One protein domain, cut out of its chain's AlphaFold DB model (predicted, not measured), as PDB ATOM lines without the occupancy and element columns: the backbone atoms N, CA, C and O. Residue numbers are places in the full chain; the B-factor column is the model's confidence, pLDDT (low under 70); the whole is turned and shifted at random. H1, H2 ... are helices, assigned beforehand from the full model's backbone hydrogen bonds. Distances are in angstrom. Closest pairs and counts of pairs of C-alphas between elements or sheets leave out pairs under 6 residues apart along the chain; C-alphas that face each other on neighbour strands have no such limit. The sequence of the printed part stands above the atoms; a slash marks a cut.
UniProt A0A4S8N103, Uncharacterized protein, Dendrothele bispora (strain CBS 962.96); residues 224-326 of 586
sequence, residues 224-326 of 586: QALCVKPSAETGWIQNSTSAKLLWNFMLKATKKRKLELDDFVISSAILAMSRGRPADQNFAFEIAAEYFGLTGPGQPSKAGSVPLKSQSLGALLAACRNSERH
ATOM      1  N   GLN A 224     139.507 147.063 177.783       95.88
ATOM      2  CA  GLN A 224     138.845 146.399 178.907       95.88
ATOM      3  C   GLN A 224     137.318 146.400 178.766       95.88
ATOM      4  O   GLN A 224     136.681 145.389 179.057       95.88
ATOM      5  N   ALA A 225     136.728 147.499 178.286       95.06
ATOM      6  CA  ALA A 225     135.299 147.578 177.997       95.06
ATOM      7  C   ALA A 225     134.867 146.577 176.907       95.06
ATOM      8  O   ALA A 225     133.790 145.993 177.007       95.06
ATOM      9  N   LEU A 226     135.723 146.306 175.915       95.06
ATOM     10  CA  LEU A 226     135.479 145.303 174.869       95.06
ATOM     11  C   LEU A 226     135.639 143.852 175.356       95.06
ATOM     12  O   LEU A 226     135.099 142.939 174.728       95.06
ATOM     13  N   CYS A 227     136.326 143.622 176.480       93.69
ATOM     14  CA  CYS A 227     136.404 142.307 177.125       93.69
ATOM     15  C   CYS A 227     135.126 141.929 177.895       93.69
ATOM     16  O   CYS A 227     134.946 140.755 178.240       93.69
ATOM     17  N   VAL A 228     134.249 142.894 178.193       90.44
ATOM     18  CA  VAL A 228     132.969 142.635 178.865       90.44
ATOM     19  C   VAL A 228     132.032 141.891 177.916       90.44
ATOM     20  O   VAL A 228     132.042 142.119 176.706       90.44
ATOM     21  N   LYS A 229     131.219 140.975 178.467       86.19
ATOM     22  CA  LYS A 229     130.254 140.198 177.685       86.19
ATOM     23  C   LYS A 229     129.364 141.149 176.864       86.19
ATOM     24  O   LYS A 229     128.656 141.953 177.470       86.19
ATOM     25  N   PRO A 230     129.379 141.046 175.524       83.75
ATOM     26  CA  PRO A 230     128.612 141.932 174.667       83.75
ATOM     27  C   PRO A 230     127.109 141.717 174.837       83.75
ATOM     28  O   PRO A 230     126.656 140.646 175.262       83.75
ATOM     29  N   SER A 231     126.341 142.739 174.460       78.88
ATOM     30  CA  SER A 231     124.902 142.598 174.249       78.88
ATOM     31  C   SER A 231     124.632 141.566 173.145       78.88
ATOM     32  O   SER A 231     125.501 141.271 172.319       78.88
ATOM     33  N   ALA A 232     123.415 141.016 173.116       75.94
ATOM     34  CA  ALA A 232     123.009 140.080 172.065       75.94
ATOM     35  C   ALA A 232     123.145 140.681 170.650       75.94
ATOM     36  O   ALA A 232     123.388 139.945 169.703       75.94
ATOM     37  N   GLU A 233     123.031 142.006 170.526       71.56
ATOM     38  CA  GLU A 233     123.106 142.745 169.261       71.56
ATOM     39  C   GLU A 233     124.537 142.882 168.714       71.56
ATOM     40  O   GLU A 233     124.734 142.873 167.505       71.56
ATOM     41  N   THR A 234     125.542 143.005 169.588       74.81
ATOM     42  CA  THR A 234     126.944 143.242 169.188       74.81
ATOM     43  C   THR A 234     127.709 141.934 168.986       74.81
ATOM     44  O   THR A 234     128.336 141.721 167.951       74.81
ATOM     45  N   GLY A 235     127.631 141.014 169.949       86.44
ATOM     46  CA  GLY A 235     128.361 139.744 169.911       86.44
ATOM     47  C   GLY A 235     129.895 139.882 169.985       86.44
ATOM     48  O   GLY A 235     130.481 140.944 169.798       86.44
ATOM     49  N   TRP A 236     130.590 138.777 170.282       90.38
ATOM     50  CA  TRP A 236     132.050 138.789 170.496       90.38
ATOM     51  C   TRP A 236     132.856 139.140 169.238       90.38
ATOM     52  O   TRP A 236     133.924 139.746 169.328       90.38
ATOM     53  N   ILE A 237     132.333 138.790 168.061       91.75
ATOM     54  CA  ILE A 237     132.985 139.040 166.771       91.75
ATOM     55  C   ILE A 237     133.082 140.547 166.492       91.75
ATOM     56  O   ILE A 237     134.136 141.021 166.050       91.75
ATOM     57  N   GLN A 238     132.023 141.308 166.790       91.06
ATOM     58  CA  GLN A 238     132.034 142.759 166.620       91.06
ATOM     59  C   GLN A 238     133.015 143.412 167.595       91.06
ATOM     60  O   GLN A 238     133.832 144.217 167.157       91.06
ATOM     61  N   ASN A 239     133.023 143.011 168.876       92.12
ATOM     62  CA  ASN A 239     133.978 143.531 169.867       92.12
ATOM     63  C   ASN A 239     135.421 143.364 169.408       92.12
ATOM     64  O   ASN A 239     136.211 144.300 169.489       92.12
ATOM     65  N   SER A 240     135.752 142.173 168.914       94.69
ATOM     66  CA  SER A 240     137.089 141.861 168.427       94.69
ATOM     67  C   SER A 240     137.463 142.702 167.204       94.69
ATOM     68  O   SER A 240     138.568 143.238 167.130       94.69
ATOM     69  N   THR A 241     136.534 142.880 166.263       93.81
ATOM     70  CA  THR A 241     136.751 143.728 165.081       93.81
ATOM     71  C   THR A 241     136.983 145.186 165.487       93.81
ATOM     72  O   THR A 241     137.925 145.828 165.018       93.81
ATOM     73  N   SER A 242     136.173 145.688 166.419       94.00
ATOM     74  CA  SER A 242     136.316 147.013 167.017       94.00
ATOM     75  C   SER A 242     137.633 147.170 167.789       94.00
ATOM     76  O   SER A 242     138.283 148.207 167.673       94.00
ATOM     77  N   ALA A 243     138.080 146.140 168.515       96.81
ATOM     78  CA  ALA A 243     139.370 146.132 169.205       96.81
ATOM     79  C   ALA A 243     140.534 146.215 168.208       96.81
ATOM     80  O   ALA A 243     141.436 147.033 168.376       96.81
ATOM     81  N   LYS A 244     140.488 145.442 167.120       96.75
ATOM     82  CA  LYS A 244     141.502 145.496 166.058       96.75
ATOM     83  C   LYS A 244     141.561 146.871 165.385       96.75
ATOM     84  O   LYS A 244     142.645 147.391 165.125       96.75
ATOM     85  N   LEU A 245     140.407 147.491 165.132       95.69
ATOM     86  CA  LEU A 245     140.344 148.858 164.610       95.69
ATOM     87  C   LEU A 245     140.950 149.866 165.599       95.69
ATOM     88  O   LEU A 245     141.778 150.694 165.211       95.69
ATOM     89  N   LEU A 246     140.581 149.763 166.877       97.19
ATOM     90  CA  LEU A 246     141.084 150.626 167.940       97.19
ATOM     91  C   LEU A 246     142.602 150.496 168.121       97.19
ATOM     92  O   LEU A 246     143.280 151.507 168.293       97.19
ATOM     93  N   TRP A 247     143.145 149.282 168.011       98.00
ATOM     94  CA  TRP A 247     144.586 149.028 168.016       98.00
ATOM     95  C   TRP A 247     145.303 149.825 166.923       98.00
ATOM     96  O   TRP A 247     146.281 150.519 167.193       98.00
ATOM     97  N   ASN A 248     144.769 149.822 165.699       96.88
ATOM     98  CA  ASN A 248     145.340 150.599 164.597       96.88
ATOM     99  C   ASN A 248     145.270 152.110 164.846       96.88
ATOM    100  O   ASN A 248     146.207 152.837 164.505       96.88
ATOM    101  N   PHE A 249     144.180 152.603 165.440       95.44
ATOM    102  CA  PHE A 249     144.095 154.010 165.824       95.44
ATOM    103  C   PHE A 249     145.113 154.372 166.909       95.44
ATOM    104  O   PHE A 249     145.801 155.386 166.780       95.44
ATOM    105  N   MET A 250     145.272 153.517 167.918       96.88
ATOM    106  CA  MET A 250     146.269 153.684 168.970       96.88
ATOM    107  C   MET A 250     147.695 153.698 168.405       96.88
ATOM    108  O   MET A 250     148.485 154.566 168.768       96.88
ATOM    109  N   LEU A 251     148.035 152.804 167.471       95.94
ATOM    110  CA  LEU A 251     149.356 152.794 166.828       95.94
ATOM    111  C   LEU A 251     149.640 154.078 166.030       95.94
ATOM    112  O   LEU A 251     150.773 154.558 165.998       95.94
ATOM    113  N   LYS A 252     148.623 154.675 165.398       94.44
ATOM    114  CA  LYS A 252     148.768 155.986 164.742       94.44
ATOM    115  C   LYS A 252     148.990 157.100 165.770       94.44
ATOM    116  O   LYS A 252     149.876 157.935 165.582       94.44
ATOM    117  N   ALA A 253     148.220 157.100 166.858       92.88
ATOM    118  CA  ALA A 253     148.315 158.103 167.917       92.88
ATOM    119  C   ALA A 253     149.660 158.046 168.660       92.88
ATOM    120  O   ALA A 253     150.292 159.081 168.865       92.88
ATOM    121  N   THR A 254     150.131 156.847 169.004       93.38
ATOM    122  CA  THR A 254     151.413 156.613 169.692       93.38
ATOM    123  C   THR A 254     152.602 157.065 168.857       93.38
ATOM    124  O   THR A 254     153.469 157.753 169.385       93.38
ATOM    125  N   LYS A 255     152.606 156.807 167.541       93.00
ATOM    126  CA  LYS A 255     153.632 157.330 166.622       93.00
ATOM    127  C   LYS A 255     153.616 158.856 166.543       93.00
ATOM    128  O   LYS A 255     154.663 159.486 166.651       93.00
ATOM    129  N   LYS A 256     152.431 159.456 166.384       92.88
ATOM    130  CA  LYS A 256     152.279 160.915 166.255       92.88
ATOM    131  C   LYS A 256     152.691 161.657 167.531       92.88
ATOM    132  O   LYS A 256     153.298 162.718 167.450       92.88
ATOM    133  N   ARG A 257     152.358 161.103 168.700       92.88
ATOM    134  CA  ARG A 257     152.544 161.744 170.014       92.88
ATOM    135  C   ARG A 257     153.709 161.178 170.831       92.88
ATOM    136  O   ARG A 257     153.900 161.619 171.957       92.88
ATOM    137  N   LYS A 258     154.471 160.228 170.281       91.69
ATOM    138  CA  LYS A 258     155.569 159.511 170.958       91.69
ATOM    139  C   LYS A 258     155.140 158.906 172.305       91.69
ATOM    140  O   LYS A 258     155.818 159.079 173.309       91.69
ATOM    141  N   LEU A 259     153.986 158.234 172.326       91.88
ATOM    142  CA  LEU A 259     153.504 157.525 173.516       91.88
ATOM    143  C   LEU A 259     154.114 156.123 173.565       91.88
ATOM    144  O   LEU A 259     154.096 155.413 172.559       91.88
ATOM    145  N   GLU A 260     154.596 155.721 174.734       92.81
ATOM    146  CA  GLU A 260     155.106 154.372 174.971       92.81
ATOM    147  C   GLU A 260     153.963 153.426 175.343       92.81
ATOM    148  O   GLU A 260     153.080 153.780 176.125       92.81
ATOM    149  N   LEU A 261     153.963 152.222 174.769       95.19
ATOM    150  CA  LEU A 261     152.990 151.188 175.111       95.19
ATOM    151  C   LEU A 261     153.440 150.451 176.374       95.19
ATOM    152  O   LEU A 261     154.592 150.031 176.470       95.19
ATOM    153  N   ASP A 262     152.519 150.263 177.315       93.75
ATOM    154  CA  ASP A 262     152.745 149.456 178.512       93.75
ATOM    155  C   ASP A 262     152.178 148.036 178.362       93.75
ATOM    156  O   ASP A 262     151.440 147.707 177.431       93.75
ATOM    157  N   ASP A 263     152.527 147.155 179.295       94.50
ATOM    158  CA  ASP A 263     152.081 145.766 179.267       94.50
ATOM    159  C   ASP A 263     150.557 145.617 179.444       94.50
ATOM    160  O   ASP A 263     149.961 144.659 178.942       94.50
ATOM    161  N   PHE A 264     149.902 146.577 180.104       95.56
ATOM    162  CA  PHE A 264     148.469 146.539 180.394       95.56
ATOM    163  C   PHE A 264     147.609 146.821 179.162       95.56
ATOM    164  O   PHE A 264     146.622 146.113 178.939       95.56
ATOM    165  N   VAL A 265     147.962 147.818 178.346       97.38
ATOM    166  CA  VAL A 265     147.213 148.123 177.120       97.38
ATOM    167  C   VAL A 265     147.361 146.998 176.098       97.38
ATOM    168  O   VAL A 265     146.377 146.594 175.475       97.38
ATOM    169  N   ILE A 266     148.567 146.431 175.990       98.00
ATOM    170  CA  ILE A 266     148.881 145.335 175.068       98.00
ATOM    171  C   ILE A 266     148.092 144.084 175.460       98.00
ATOM    172  O   ILE A 266     147.370 143.520 174.640       98.00
ATOM    173  N   SER A 267     148.168 143.674 176.728       97.75
ATOM    174  CA  SER A 267     147.444 142.497 177.219       97.75
ATOM    175  C   SER A 267     145.921 142.659 177.145       97.75
ATOM    176  O   SER A 267     145.222 141.714 176.769       97.75
ATOM    177  N   SER A 268     145.398 143.859 177.418       97.75
ATOM    178  CA  SER A 268     143.965 144.156 177.277       97.75
ATOM    179  C   SER A 268     143.505 144.059 175.820       97.75
ATOM    180  O   SER A 268     142.440 143.500 175.552       97.75
ATOM    181  N   ALA A 269     144.305 144.545 174.866       98.19
ATOM    182  CA  ALA A 269     143.999 144.436 173.443       98.19
ATOM    183  C   ALA A 269     143.966 142.974 172.972       98.19
ATOM    184  O   ALA A 269     143.006 142.558 172.320       98.19
ATOM    185  N   ILE A 270     144.972 142.180 173.355       98.19
ATOM    186  CA  ILE A 270     145.035 140.744 173.044       98.19
ATOM    187  C   ILE A 270     143.786 140.033 173.573       98.19
ATOM    188  O   ILE A 270     143.115 139.302 172.839       98.19
ATOM    189  N   LEU A 271     143.421 140.291 174.831       97.56
ATOM    190  CA  LEU A 271     142.248 139.678 175.443       97.56
ATOM    191  C   LEU A 271     140.944 140.090 174.739       97.56
ATOM    192  O   LEU A 271     140.085 139.235 174.517       97.56
ATOM    193  N   ALA A 272     140.802 141.358 174.340       96.81
ATOM    194  CA  ALA A 272     139.632 141.855 173.611       96.81
ATOM    195  C   ALA A 272     139.440 141.180 172.239       96.81
ATOM    196  O   ALA A 272     138.307 141.002 171.796       96.81
ATOM    197  N   MET A 273     140.527 140.752 171.589       97.25
ATOM    198  CA  MET A 273     140.496 140.059 170.292       97.25
ATOM    199  C   MET A 273     140.387 138.526 170.410       97.25
ATOM    200  O   MET A 273     140.015 137.847 169.453       97.25
ATOM    201  N   SER A 274     140.649 137.961 171.592       96.31
ATOM    202  CA  SER A 274     140.744 136.504 171.804       96.31
ATOM    203  C   SER A 274     139.462 135.697 171.550       96.31
ATOM    204  O   SER A 274     139.533 134.492 171.323       96.31
ATOM    205  N   ARG A 275     138.284 136.337 171.572       94.38
ATOM    206  CA  ARG A 275     136.974 135.715 171.275       94.38
ATOM    207  C   ARG A 275     136.432 136.072 169.885       94.38
ATOM    208  O   ARG A 275     135.257 135.851 169.603       94.38
ATOM    209  N   GLY A 276     137.267 136.680 169.042       93.38
ATOM    210  CA  GLY A 276     136.924 137.049 167.673       93.38
ATOM    211  C   GLY A 276     137.071 135.912 166.670       93.38
ATOM    212  O   GLY A 276     137.159 134.740 167.027       93.38
ATOM    213  N   ARG A 277     137.137 136.283 165.387       95.12
ATOM    214  CA  ARG A 277     137.421 135.349 164.287       95.12
ATOM    215  C   ARG A 277     138.869 134.850 164.366       95.12
ATOM    216  O   ARG A 277     139.719 135.580 164.877       95.12
ATOM    217  N   PRO A 278     139.209 133.703 163.749       95.25
ATOM    218  CA  PRO A 278     140.586 133.205 163.710       95.25
ATOM    219  C   PRO A 278     141.621 134.232 163.218       95.25
ATOM    220  O   PRO A 278     142.727 134.288 163.745       95.25
ATOM    221  N   ALA A 279     141.258 135.101 162.267       95.50
ATOM    222  CA  ALA A 279     142.132 136.174 161.778       95.50
ATOM    223  C   ALA A 279     142.399 137.284 162.814       95.50
ATOM    224  O   ALA A 279     143.461 137.906 162.798       95.50
ATOM    225  N   ASP A 280     141.444 137.555 163.706       95.62
ATOM    226  CA  ASP A 280     141.612 138.530 164.787       95.62
ATOM    227  C   ASP A 280     142.413 137.912 165.943       95.62
ATOM    228  O   ASP A 280     143.302 138.554 166.493       95.62
ATOM    229  N   GLN A 281     142.169 136.630 166.235       95.69
ATOM    230  CA  GLN A 281     142.950 135.854 167.199       95.69
ATOM    231  C   GLN A 281     144.420 135.741 166.768       95.69
ATOM    232  O   GLN A 281     145.310 136.019 167.562       95.69
ATOM    233  N   ASN A 282     144.695 135.390 165.504       95.81
ATOM    234  CA  ASN A 282     146.060 135.327 164.967       95.81
ATOM    235  C   ASN A 282     146.787 136.662 165.134       95.81
ATOM    236  O   ASN A 282     147.906 136.686 165.633       95.81
ATOM    237  N   PHE A 283     146.115 137.767 164.810       97.06
ATOM    238  CA  PHE A 283     146.662 139.105 165.004       97.06
ATOM    239  C   PHE A 283     146.960 139.407 166.486       97.06
ATOM    240  O   PHE A 283     147.991 139.989 166.809       97.06
ATOM    241  N   ALA A 284     146.109 138.957 167.413       97.19
ATOM    242  CA  ALA A 284     146.370 139.074 168.847       97.19
ATOM    243  C   ALA A 284     147.644 138.316 169.278       97.19
ATOM    244  O   ALA A 284     148.431 138.826 170.075       97.19
ATOM    245  N   PHE A 285     147.891 137.126 168.727       96.44
ATOM    246  CA  PHE A 285     149.113 136.363 169.008       96.44
ATOM    247  C   PHE A 285     150.351 136.915 168.285       96.44
ATOM    248  O   PHE A 285     151.455 136.817 168.816       96.44
ATOM    249  N   GLU A 286     150.193 137.577 167.138       95.75
ATOM    250  CA  GLU A 286     151.272 138.354 166.514       95.75
ATOM    251  C   GLU A 286     151.711 139.516 167.414       95.75
ATOM    252  O   GLU A 286     152.911 139.720 167.600       95.75
ATOM    253  N   ILE A 287     150.756 140.210 168.048       97.06
ATOM    254  CA  ILE A 287     151.039 141.243 169.056       97.06
ATOM    255  C   ILE A 287     151.768 140.627 170.260       97.06
ATOM    256  O   ILE A 287     152.758 141.188 170.731       97.06
ATOM    257  N   ALA A 288     151.338 139.457 170.746       96.69
ATOM    258  CA  ALA A 288     152.032 138.756 171.831       96.69
ATOM    259  C   ALA A 288     153.498 138.443 171.477       96.69
ATOM    260  O   ALA A 288     154.399 138.646 172.295       96.69
ATOM    261  N   ALA A 289     153.746 138.005 170.244       95.69
ATOM    262  CA  ALA A 289     155.082 137.716 169.744       95.69
ATOM    263  C   ALA A 289     155.935 138.986 169.577       95.69
ATOM    264  O   ALA A 289     157.118 138.979 169.910       95.69
ATOM    265  N   GLU A 290     155.360 140.076 169.063       95.19
ATOM    266  CA  GLU A 290     156.056 141.352 168.852       95.19
ATOM    267  C   GLU A 290     156.465 142.011 170.173       95.19
ATOM    268  O   GLU A 290     157.630 142.366 170.355       95.19
ATOM    269  N   TYR A 291     155.525 142.142 171.110       95.81
ATOM    270  CA  TYR A 291     155.746 142.925 172.324       95.81
ATOM    271  C   TYR A 291     156.285 142.093 173.474       95.81
ATOM    272  O   TYR A 291     157.197 142.533 174.169       95.81
ATOM    273  N   PHE A 292     155.769 140.880 173.661       95.69
ATOM    274  CA  PHE A 292     156.187 140.021 174.761       95.69
ATOM    275  C   PHE A 292     157.142 138.921 174.336       95.69
ATOM    276  O   PHE A 292     157.559 138.185 175.216       95.69
ATOM    277  N   GLY A 293     157.497 138.767 173.056       93.62
ATOM    278  CA  GLY A 293     158.398 137.697 172.610       93.62
ATOM    279  C   GLY A 293     157.820 136.284 172.765       93.62
ATOM    280  O   GLY A 293     158.569 135.313 172.759       93.62
ATOM    281  N   LEU A 294     156.501 136.158 172.950       94.31
ATOM    282  CA  LEU A 294     155.818 134.872 173.088       94.31
ATOM    283  C   LEU A 294     155.366 134.387 171.711       94.31
ATOM    284  O   LEU A 294     154.320 134.789 171.204       94.31
ATOM    285  N   THR A 295     156.202 133.568 171.085       93.50
ATOM    286  CA  THR A 295     156.000 133.042 169.731       93.50
ATOM    287  C   THR A 295     155.331 131.675 169.767       93.50
ATOM    288  O   THR A 295     155.485 130.937 170.738       93.50
ATOM    289  N   GLY A 296     154.578 131.330 168.721       90.12
ATOM    290  CA  GLY A 296     153.938 130.017 168.630       90.12
ATOM    291  C   GLY A 296     154.954 128.871 168.475       90.12
ATOM    292  O   GLY A 296     156.102 129.119 168.094       90.12
ATOM    293  N   PRO A 297     154.543 127.613 168.717       88.50
ATOM    294  CA  PRO A 297     155.407 126.448 168.531       88.50
ATOM    295  C   PRO A 297     156.027 126.415 167.124       88.50
ATOM    296  O   PRO A 297     155.329 126.580 166.126       88.50
ATOM    297  N   GLY A 298     157.345 126.214 167.040       84.44
ATOM    298  CA  GLY A 298     158.082 126.145 165.769       84.44
ATOM    299  C   GLY A 298     158.371 127.494 165.093       84.44
ATOM    300  O   GLY A 298     158.996 127.514 164.035       84.44
ATOM    301  N   GLN A 299     157.958 128.620 165.681       85.38
ATOM    302  CA  GLN A 299     158.291 129.957 165.178       85.38
ATOM    303  C   GLN A 299     159.639 130.456 165.732       85.38
ATOM    304  O   GLN A 299     160.033 130.070 166.834       85.38
ATOM    305  N   PRO A 300     160.357 131.334 165.001       85.62
ATOM    306  CA  PRO A 300     161.622 131.888 165.473       85.62
ATOM    307  C   PRO A 300     161.413 132.766 166.711       85.62
ATOM    308  O   PRO A 300     160.496 133.586 166.745       85.62
ATOM    309  N   SER A 301     162.306 132.622 167.695       82.38
ATOM    310  CA  SER A 301     162.285 133.405 168.935       82.38
ATOM    311  C   SER A 301     162.373 134.909 168.657       82.38
ATOM    312  O   SER A 301     163.165 135.359 167.825       82.38
ATOM    313  N   LYS A 302     161.573 135.695 169.386       87.88
ATOM    314  CA  LYS A 302     161.595 137.163 169.371       87.88
ATOM    315  C   LYS A 302     161.945 137.680 170.764       87.88
ATOM    316  O   LYS A 302     161.446 137.168 171.760       87.88
ATOM    317  N   ALA A 303     162.762 138.731 170.838       82.31
ATOM    318  CA  ALA A 303     163.170 139.314 172.120       82.31
ATOM    319  C   ALA A 303     161.985 139.907 172.914       82.31
ATOM    320  O   ALA A 303     161.959 139.815 174.142       82.31
ATOM    321  N   GLY A 304     160.983 140.449 172.212       87.94
ATOM    322  CA  GLY A 304     159.941 141.286 172.809       87.94
ATOM    323  C   GLY A 304     160.469 142.686 173.145       87.94
ATOM    324  O   GLY A 304     161.652 142.865 173.423       87.94
ATOM    325  N   SER A 305     159.597 143.688 173.093       89.69
ATOM    326  CA  SER A 305     159.923 145.082 173.425       89.69
ATOM    327  C   SER A 305     159.469 145.498 174.829       89.69
ATOM    328  O   SER A 305     159.940 146.511 175.339       89.69
ATOM    329  N   VAL A 306     158.584 144.724 175.468       93.31
ATOM    330  CA  VAL A 306     157.964 145.058 176.756       93.31
ATOM    331  C   VAL A 306     158.138 143.902 177.753       93.31
ATOM    332  O   VAL A 306     157.823 142.755 177.421       93.31
ATOM    333  N   PRO A 307     158.600 144.171 178.992       93.81
ATOM    334  CA  PRO A 307     158.681 143.155 180.038       93.81
ATOM    335  C   PRO A 307     157.310 142.554 180.358       93.81
ATOM    336  O   PRO A 307     156.332 143.276 180.576       93.81
ATOM    337  N   LEU A 308     157.239 141.228 180.449       94.81
ATOM    338  CA  LEU A 308     156.002 140.532 180.776       94.81
ATOM    339  C   LEU A 308     155.748 140.559 182.292       94.81
ATOM    340  O   LEU A 308     156.556 140.074 183.083       94.81
ATOM    341  N   LYS A 309     154.598 141.093 182.710       95.25
ATOM    342  CA  LYS A 309     154.156 141.067 184.115       95.25
ATOM    343  C   LYS A 309     153.162 139.939 184.375       95.25
ATOM    344  O   LYS A 309     152.558 139.388 183.457       95.25
ATOM    345  N   SER A 310     152.955 139.650 185.658       94.75
ATOM    346  CA  SER A 310     152.051 138.603 186.145       94.75
ATOM    347  C   SER A 310     150.634 138.745 185.562       94.75
ATOM    348  O   SER A 310     150.123 137.819 184.952       94.75
ATOM    349  N   GLN A 311     150.032 139.935 185.625       95.06
ATOM    350  CA  GLN A 311     148.679 140.176 185.102       95.06
ATOM    351  C   GLN A 311     148.586 139.972 183.582       95.06
ATOM    352  O   GLN A 311     147.602 139.423 183.085       95.06
ATOM    353  N   SER A 312     149.624 140.388 182.856       96.06
ATOM    354  CA  SER A 312     149.714 140.276 181.399       96.06
ATOM    355  C   SER A 312     149.849 138.818 180.954       96.06
ATOM    356  O   SER A 312     149.186 138.417 179.999       96.06
ATOM    357  N   LEU A 313     150.609 137.993 181.689       97.31
ATOM    358  CA  LEU A 313     150.648 136.540 181.480       97.31
ATOM    359  C   LEU A 313     149.261 135.911 181.682       97.31
ATOM    360  O   LEU A 313     148.818 135.125 180.847       97.31
ATOM    361  N   GLY A 314     148.542 136.301 182.734       97.12
ATOM    362  CA  GLY A 314     147.178 135.829 182.978       97.12
ATOM    363  C   GLY A 314     146.219 136.171 181.839       97.12
ATOM    364  O   GLY A 314     145.430 135.326 181.422       97.12
ATOM    365  N   ALA A 315     146.316 137.381 181.284       96.75
ATOM    366  CA  ALA A 315     145.522 137.795 180.129       96.75
ATOM    367  C   ALA A 315     145.868 137.003 178.854       96.75
ATOM    368  O   ALA A 315     144.960 136.623 178.116       96.75
ATOM    369  N   LEU A 316     147.149 136.710 178.615       97.62
ATOM    370  CA  LEU A 316     147.612 135.892 177.488       97.62
ATOM    371  C   LEU A 316     147.130 134.442 177.585       97.62
ATOM    372  O   LEU A 316     146.584 133.915 176.621       97.62
ATOM    373  N   LEU A 317     147.262 133.809 178.754       97.88
ATOM    374  CA  LEU A 317     146.767 132.446 178.965       97.88
ATOM    375  C   LEU A 317     145.232 132.393 178.868       97.88
ATOM    376  O   LEU A 317     144.676 131.484 178.253       97.88
ATOM    377  N   ALA A 318     144.535 133.416 179.373       96.81
ATOM    378  CA  ALA A 318     143.094 133.552 179.179       96.81
ATOM    379  C   ALA A 318     142.714 133.753 177.701       96.81
ATOM    380  O   ALA A 318     141.657 133.272 177.282       96.81
ATOM    381  N   ALA A 319     143.548 134.438 176.912       97.19
ATOM    382  CA  ALA A 319     143.364 134.564 175.473       97.19
ATOM    383  C   ALA A 319     143.536 133.210 174.767       97.19
ATOM    384  O   ALA A 319     142.679 132.853 173.962       97.19
ATOM    385  N   CYS A 320     144.550 132.417 175.133       97.38
ATOM    386  CA  CYS A 320     144.710 131.045 174.639       97.38
ATOM    387  C   CYS A 320     143.471 130.192 174.927       97.38
ATOM    388  O   CYS A 320     142.940 129.563 174.016       97.38
ATOM    389  N   ARG A 321     142.946 130.237 176.161       96.12
ATOM    390  CA  ARG A 321     141.703 129.542 176.528       96.12
ATOM    391  C   ARG A 321     140.514 129.995 175.686       96.12
ATOM    392  O   ARG A 321     139.752 129.170 175.202       96.12
ATOM    393  N   ASN A 322     140.334 131.305 175.527       95.12
ATOM    394  CA  ASN A 322     139.221 131.873 174.760       95.12
ATOM    395  C   ASN A 322     139.270 131.501 173.268       95.12
ATOM    396  O   ASN A 322     138.221 131.474 172.630       95.12
ATOM    397  N   SER A 323     140.466 131.254 172.731       95.19
ATOM    398  CA  SER A 323     140.696 130.841 171.345       95.19
ATOM    399  C   SER A 323     140.878 129.324 171.176       95.19
ATOM    400  O   SER A 323     141.232 128.902 170.080       95.19
ATOM    401  N   GLU A 324     140.689 128.519 172.232       94.69
ATOM    402  CA  GLU A 324     140.902 127.053 172.245       94.69
ATOM    403  C   GLU A 324     142.327 126.617 171.826       94.69
ATOM    404  O   GLU A 324     142.567 125.506 171.360       94.69
ATOM    405  N   ARG A 325     143.312 127.496 172.043       95.06
ATOM    406  CA  ARG A 325     144.736 127.315 171.709       95.06
ATOM    407  C   ARG A 325     145.535 126.785 172.895       95.06
ATOM    408  O   ARG A 325     146.407 127.451 173.456       95.06
ATOM    409  N   HIS A 326     145.172 125.587 173.339       95.25
ATOM    410  CA  HIS A 326     145.755 124.960 174.529       95.25
ATOM    411  C   HIS A 326     147.248 124.626 174.368       95.25
ATOM    412  O   HIS A 326     148.005 124.720 175.336       95.25
TER     413      HIS A 326
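AT A GLANCE: This is residues 224 to 326 of the 586 residues of an uncharacterized protein of Dendrothele bispora (strain CBS 962.96) (UniProt A0A4S8N103). Helix H2 is the core of a small up-and-down bundle, with H1, H3 and H4 packed round it; the long H1 runs past H2, and residues 252 to 258, of which 252 to 257 belong to H1, stick out from the body. H3 and H4 make a triangle with H2, and the long link between them, residues 293 to 309, loops out from the body. The printed part has 103 residues with four named helices, H1, H2, H3 and H4 in chain order, and no named strand; the class is all helix. The whole is compact, with a radius of gyration of the C-alphas of 13.3 A and spans of 40 by 37 by 24 A.

IN THESE COORDINATES: The printed part begins at Gln 224. H1 holds residues 235 to 257, 32.7 A from first to last C-alpha, and begins with C-alpha 235 at (128.361, 139.744, 169.911). H2 holds residues 263 to 273, with C-alpha 263 at (152.081, 145.766, 179.267), and is 15.7 A long. H3 holds residues 278 to 292 and is 20.3 A long. H4 holds residues 310 to 322, is 18.4 A long, and ends with C-alpha 322 at (139.221, 131.873, 174.760).

HOW THE PARTS SIT: The four helices form a bundle, up and down, each running against the one before it in the chain. H2 is the hub, touching the three others. H1 touches H2 with residues 239 to 247 alone, the closest C-alphas being those of Ser 240 and Met 273, 4.3 A apart. This helical hairpin has a shallow tilt of 34 degrees, only just short of steep, opposite ways. H2 and H3 form a second helical hairpin and touch, with the C-alphas of Ile 270 and Ala 284 closest at 4.7 A, at a shallow tilt of 12 degrees, opposite ways. H4 touches H2, with the C-alphas of Leu 271 and Ala 319 closest at 5.2 A, at a shallow tilt of 10 degrees, the same way. H1, with residues 240 to 244 alone, and H3, with residue 280 alone, only just touch, with 3 pairs of C-alphas within 8 A; the closest are those of Ser 240 and Asp 280, 6.7 A apart. H3 and H4 are close but not clearly touching, with the C-alphas of Ala 288 and Leu 316 closest at 7.7 A. H1 and H4 are apart. In H1, H2, H3 and H4 every O i to N i+4 pair is within hydrogen-bond range.

THE WHOLE: The two C-alphas farthest apart are those of Glu 233 and Ala 303, 40.3 A. The printed part has no cut. The links from H1 to H2 and from H2 to H3 are tight; that from H3 to H4, 17 residues, is long. The mean pLDDT of the printed part is 93.4, and no printed residue is under 70.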